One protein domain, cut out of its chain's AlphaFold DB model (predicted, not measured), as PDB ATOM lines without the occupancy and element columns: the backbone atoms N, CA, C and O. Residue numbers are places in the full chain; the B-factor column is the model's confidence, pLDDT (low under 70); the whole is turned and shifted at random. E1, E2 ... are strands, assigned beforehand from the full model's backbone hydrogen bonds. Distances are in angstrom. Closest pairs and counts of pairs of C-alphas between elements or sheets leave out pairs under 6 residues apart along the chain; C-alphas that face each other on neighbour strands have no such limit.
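Overview. This is residues 127 to 156 and 273 to 282 of the 282 residues of the protein "BnaA04g18390D protein" of Brassica napus (UniProt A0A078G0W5). With little regular structure, the printed part is a narrow hairpin, E1 and E2, with unnamed residues 127 to 137 leading in and the short E3 beyond E1. Its 40 residues hold no named helix and three strands, E1, E2, E3 along the chain, in sheet order E2, E1, E3; E2 and E1 are antiparallel. It is all strand, though named elements hold only 15 residues, and loose, with radius of gyration of the C-alphas 11.9 A and spans of 35 by 20 by 19 A.

Arrangement. Look at the hairpin of E1, residues 138 to 144, and E2, residues 150 to 154: antiparallel, 156 degrees. N 141 and O 153 are within hydrogen-bond range at 2.8 A. Edge strand E3, residues 276 to 278, meets E1 only at a point and is apart from E2.

Along the chain. Find C-alpha 138 at (-15.773, -42.454, 40.750); E1 runs 19.8 A from there. E2 runs 13.7 A; E3 runs 6.3 A to C-alpha 278 at (-11.756, -40.525, 35.652).

Size, cuts and confidence. The farthest C-alphas, Arg 146 and Leu 282, are 35.9 A apart. Residues 157 to 272 are cut out; C-alphas 156 and 273 are 16.1 A apart. Residues 127 to 129 and 273 to 282 have pLDDT under 70.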
ATOM      1  N   VAL A 127     -10.057 -31.955  45.429       67.06
ATOM      2  CA  VAL A 127      -9.810 -33.331  45.883       67.06
ATOM      3  C   VAL A 127     -10.089 -33.510  47.379       67.06
ATOM      4  O   VAL A 127     -10.634 -34.533  47.778       67.06
ATOM      5  N   ARG A 128      -9.750 -32.514  48.213       63.62
ATOM      6  CA  ARG A 128      -9.864 -32.642  49.677       63.62
ATOM      7  C   ARG A 128     -11.291 -32.528  50.191       63.62
ATOM      8  O   ARG A 128     -11.577 -33.067  51.247       63.62
ATOM      9  N   ASP A 129     -12.158 -31.829  49.467       69.88
ATOM     10  CA  ASP A 129     -13.529 -31.577  49.919       69.88
ATOM     11  C   ASP A 129     -14.487 -32.730  49.555       69.88
ATOM     12  O   ASP A 129     -15.620 -32.752  50.022       69.88
ATOM     13  N   ASN A 130     -14.043 -33.681  48.723       70.12
ATOM     14  CA  ASN A 130     -14.848 -34.809  48.235       70.12
ATOM     15  C   ASN A 130     -14.350 -36.180  48.736       70.12
ATOM     16  O   ASN A 130     -14.816 -37.213  48.240       70.12
ATOM     17  N   ASP A 131     -13.388 -36.187  49.669       77.69
ATOM     18  CA  ASP A 131     -12.756 -37.389  50.230       77.69
ATOM     19  C   ASP A 131     -12.319 -38.389  49.146       77.69
ATOM     20  O   ASP A 131     -12.591 -39.585  49.221       77.69
ATOM     21  N   LEU A 132     -11.709 -37.880  48.071       76.94
ATOM     22  CA  LEU A 132     -11.219 -38.709  46.973       76.94
ATOM     23  C   LEU A 132      -9.867 -39.313  47.360       76.94
ATOM     24  O   LEU A 132      -8.902 -38.580  47.593       76.94
ATOM     25  N   GLU A 133      -9.788 -40.641  47.405       79.31
ATOM     26  CA  GLU A 133      -8.520 -41.346  47.605       79.31
ATOM     27  C   GLU A 133      -7.820 -41.612  46.264       79.31
ATOM     28  O   GLU A 133      -8.439 -41.640  45.197       79.31
ATOM     29  N   VAL A 134      -6.504 -41.811  46.317       78.19
ATOM     30  CA  VAL A 134      -5.698 -42.146  45.135       78.19
ATOM     31  C   VAL A 134      -6.141 -43.508  44.590       78.19
ATOM     32  O   VAL A 134      -6.366 -44.436  45.363       78.19
ATOM     33  N   ASN A 135      -6.246 -43.632  43.262       74.94
ATOM     34  CA  ASN A 135      -6.724 -44.830  42.552       74.94
ATOM     35  C   ASN A 135      -8.201 -45.203  42.785       74.94
ATOM     36  O   ASN A 135      -8.606 -46.317  42.458       74.94
ATOM     37  N   GLN A 136      -9.028 -44.292  43.312       78.62
ATOM     38  CA  GLN A 136     -10.477 -44.486  43.293       78.62
ATOM     39  C   GLN A 136     -11.064 -44.063  41.944       78.62
ATOM     40  O   GLN A 136     -10.948 -42.905  41.540       78.62
ATOM     41  N   THR A 137     -11.775 -44.978  41.289       78.81
ATOM     42  CA  THR A 137     -12.666 -44.639  40.175       78.81
ATOM     43  C   THR A 137     -14.000 -44.171  40.749       78.81
ATOM     44  O   THR A 137     -14.656 -44.912  41.481       78.81
ATOM     45  N   ARG A 138     -14.426 -42.947  40.421       81.25
ATOM     46  CA  ARG A 138     -15.773 -42.454  40.750       81.25
ATOM     47  C   ARG A 138     -16.550 -42.131  39.489       81.25
ATOM     48  O   ARG A 138     -16.012 -41.536  38.559       81.25
ATOM     49  N   ARG A 139     -17.840 -42.469  39.502       84.06
ATOM     50  CA  ARG A 139     -18.770 -42.077  38.442       84.06
ATOM     51  C   ARG A 139     -19.140 -40.611  38.606       84.06
ATOM     52  O   ARG A 139     -19.502 -40.163  39.698       84.06
ATOM     53  N   LEU A 140     -19.044 -39.879  37.503       87.88
ATOM     54  CA  LEU A 140     -19.418 -38.478  37.412       87.88
ATOM     55  C   LEU A 140     -20.655 -38.339  36.529       87.88
ATOM     56  O   LEU A 140     -20.670 -38.798  35.387       87.88
ATOM     57  N   TRP A 141     -21.674 -37.677  37.058       88.56
ATOM     58  CA  TRP A 141     -22.858 -37.276  36.317       88.56
ATOM     59  C   TRP A 141     -22.689 -35.838  35.848       88.56
ATOM     60  O   TRP A 141     -22.244 -34.973  36.607       88.56
ATOM     61  N   SER A 142     -23.075 -35.579  34.602       91.25
ATOM     62  CA  SER A 142     -23.142 -34.231  34.048       91.25
ATOM     63  C   SER A 142     -24.558 -33.924  33.581       91.25
ATOM     64  O   SER A 142     -25.248 -34.796  33.053       91.25
ATOM     65  N   PHE A 143     -25.007 -32.690  33.803       91.94
ATOM     66  CA  PHE A 143     -26.257 -32.197  33.237       91.94
ATOM     67  C   PHE A 143     -26.136 -30.728  32.845       91.94
ATOM     68  O   PHE A 143     -25.469 -29.932  33.509       91.94
ATOM     69  N   HIS A 144     -26.804 -30.382  31.748       93.94
ATOM     70  CA  HIS A 144     -26.824 -29.037  31.192       93.94
ATOM     71  C   HIS A 144     -28.170 -28.394  31.510       93.94
ATOM     72  O   HIS A 144     -29.226 -28.965  31.222       93.94
ATOM     73  N   SER A 145     -28.160 -27.207  32.105       92.50
ATOM     74  CA  SER A 145     -29.376 -26.408  32.236       92.50
ATOM     75  C   SER A 145     -29.695 -25.673  30.936       92.50
ATOM     76  O   SER A 145     -28.856 -25.484  30.058       92.50
ATOM     77  N   ARG A 146     -30.942 -25.207  30.826       90.94
ATOM     78  CA  ARG A 146     -31.446 -24.484  29.647       90.94
ATOM     79  C   ARG A 146     -30.706 -23.172  29.361       90.94
ATOM     80  O   ARG A 146     -30.720 -22.705  28.230       90.94
ATOM     81  N   ASP A 147     -30.094 -22.570  30.377       93.88
ATOM     82  CA  ASP A 147     -29.269 -21.363  30.246       93.88
ATOM     83  C   ASP A 147     -27.812 -21.665  29.840       93.88
ATOM     84  O   ASP A 147     -27.014 -20.740  29.719       93.88
ATOM     85  N   GLY A 148     -27.470 -22.939  29.610       90.31
ATOM     86  CA  GLY A 148     -26.134 -23.378  29.210       90.31
ATOM     87  C   GLY A 148     -25.172 -23.628  30.372       90.31
ATOM     88  O   GLY A 148     -23.999 -23.908  30.131       90.31
ATOM     89  N   THR A 149     -25.630 -23.549  31.626       92.19
ATOM     90  CA  THR A 149     -24.783 -23.876  32.782       92.19
ATOM     91  C   THR A 149     -24.560 -25.390  32.874       92.19
ATOM     92  O   THR A 149     -25.502 -26.182  32.838       92.19
ATOM     93  N   LEU A 150     -23.296 -25.802  33.008       91.75
ATOM     94  CA  LEU A 150     -22.912 -27.197  33.221       91.75
ATOM     95  C   LEU A 150     -22.810 -27.490  34.718       91.75
ATOM     96  O   LEU A 150     -22.071 -26.821  35.443       91.75
ATOM     97  N   PHE A 151     -23.504 -28.531  35.160       89.06
ATOM     98  CA  PHE A 151     -23.409 -29.051  36.515       89.06
ATOM     99  C   PHE A 151     -22.758 -30.429  36.498       89.06
ATOM    100  O   PHE A 151     -23.070 -31.264  35.647       89.06
ATOM    101  N   LEU A 152     -21.861 -30.659  37.456       90.00
ATOM    102  CA  LEU A 152     -21.190 -31.937  37.660       90.00
ATOM    103  C   LEU A 152     -21.483 -32.428  39.078       90.00
ATOM    104  O   LEU A 152     -21.386 -31.652  40.030       90.00
ATOM    105  N   ALA A 153     -21.836 -33.700  39.215       87.81
ATOM    106  CA  ALA A 153     -22.117 -34.328  40.500       87.81
ATOM    107  C   ALA A 153     -21.484 -35.719  40.558       87.81
ATOM    108  O   ALA A 153     -21.578 -36.491  39.605       87.81
ATOM    109  N   PHE A 154     -20.846 -36.047  41.680       87.56
ATOM    110  CA  PHE A 154     -20.380 -37.407  41.930       87.56
ATOM    111  C   PHE A 154     -21.555 -38.301  42.312       87.56
ATOM    112  O   PHE A 154     -22.451 -37.870  43.041       87.56
ATOM    113  N   ASP A 155     -21.528 -39.544  41.840       82.00
ATOM    114  CA  ASP A 155     -22.427 -40.577  42.346       82.00
ATOM    115  C   ASP A 155     -22.130 -40.773  43.845       82.00
ATOM    116  O   ASP A 155     -20.959 -40.990  44.197       82.00
ATOM    117  N   PRO A 156     -23.113 -40.622  44.754       71.25
ATOM    118  CA  PRO A 156     -22.890 -40.920  46.158       71.25
ATOM    119  C   PRO A 156     -22.406 -42.365  46.265       71.25
ATOM    120  O   PRO A 156     -23.055 -43.272  45.748       71.25
ATOM    121  N   THR A 273     -27.179 -38.613  29.470       43.09
ATOM    122  CA  THR A 273     -26.277 -39.065  30.530       43.09
ATOM    123  C   THR A 273     -25.005 -39.623  29.913       43.09
ATOM    124  O   THR A 273     -24.942 -40.790  29.531       43.09
ATOM    125  N   THR A 274     -23.973 -38.790  29.815       45.41
ATOM    126  CA  THR A 274     -22.626 -39.232  29.446       45.41
ATOM    127  C   THR A 274     -21.890 -39.696  30.702       45.41
ATOM    128  O   THR A 274     -21.700 -38.915  31.632       45.41
ATOM    129  N   THR A 275     -21.492 -40.971  30.747       39.41
ATOM    130  CA  THR A 275     -20.642 -41.515  31.822       39.41
ATOM    131  C   THR A 275     -19.182 -41.304  31.434       39.41
ATOM    132  O   THR A 275     -18.781 -41.701  30.342       39.41
ATOM    133  N   VAL A 276     -18.399 -40.670  32.306       45.25
ATOM    134  CA  VAL A 276     -16.954 -40.477  32.118       45.25
ATOM    135  C   VAL A 276     -16.239 -41.095  33.314       45.25
ATOM    136  O   VAL A 276     -16.467 -40.669  34.445       45.25
ATOM    137  N   ASP A 277     -15.384 -42.085  33.059       44.38
ATOM    138  CA  ASP A 277     -14.510 -42.670  34.076       44.38
ATOM    139  C   ASP A 277     -13.228 -41.837  34.174       44.38
ATOM    140  O   ASP A 277     -12.507 -41.650  33.191       44.38
ATOM    141  N   LEU A 278     -12.960 -41.301  35.364       48.66
ATOM    142  CA  LEU A 278     -11.756 -40.525  35.652       48.66
ATOM    143  C   LEU A 278     -10.822 -41.364  36.528       48.66
ATOM    144  O   LEU A 278     -11.124 -41.617  37.692       48.66
ATOM    145  N   GLU A 279      -9.683 -41.776  35.970       40.84
ATOM    146  CA  GLU A 279      -8.597 -42.418  36.714       40.84
ATOM    147  C   GLU A 279      -7.562 -41.352  37.103       40.84
ATOM    148  O   GLU A 279      -6.900 -40.759  36.248       40.84
ATOM    149  N   LEU A 280      -7.446 -41.066  38.401       39.62
ATOM    150  CA  LEU A 280      -6.537 -40.042  38.915       39.62
ATOM    151  C   LEU A 280      -5.167 -40.671  39.206       39.62
ATOM    152  O   LEU A 280      -4.951 -41.228  40.282       39.62
ATOM    153  N   ARG A 281      -4.246 -40.595  38.236       34.31
ATOM    154  CA  ARG A 281      -2.836 -40.981  38.414       34.31
ATOM    155  C   ARG A 281      -2.014 -39.747  38.794       34.31
ATOM    156  O   ARG A 281      -2.031 -38.759  38.062       34.31
ATOM    157  N   LEU A 282      -1.348 -39.800  39.949       37.75
ATOM    158  CA  LEU A 282      -0.376 -38.802  40.417       37.75
ATOM    159  C   LEU A 282       1.048 -39.281  40.147       37.75
ATOM    160  O   LEU A 282       1.295 -40.491  40.352       37.75
TER     161      LEU A 282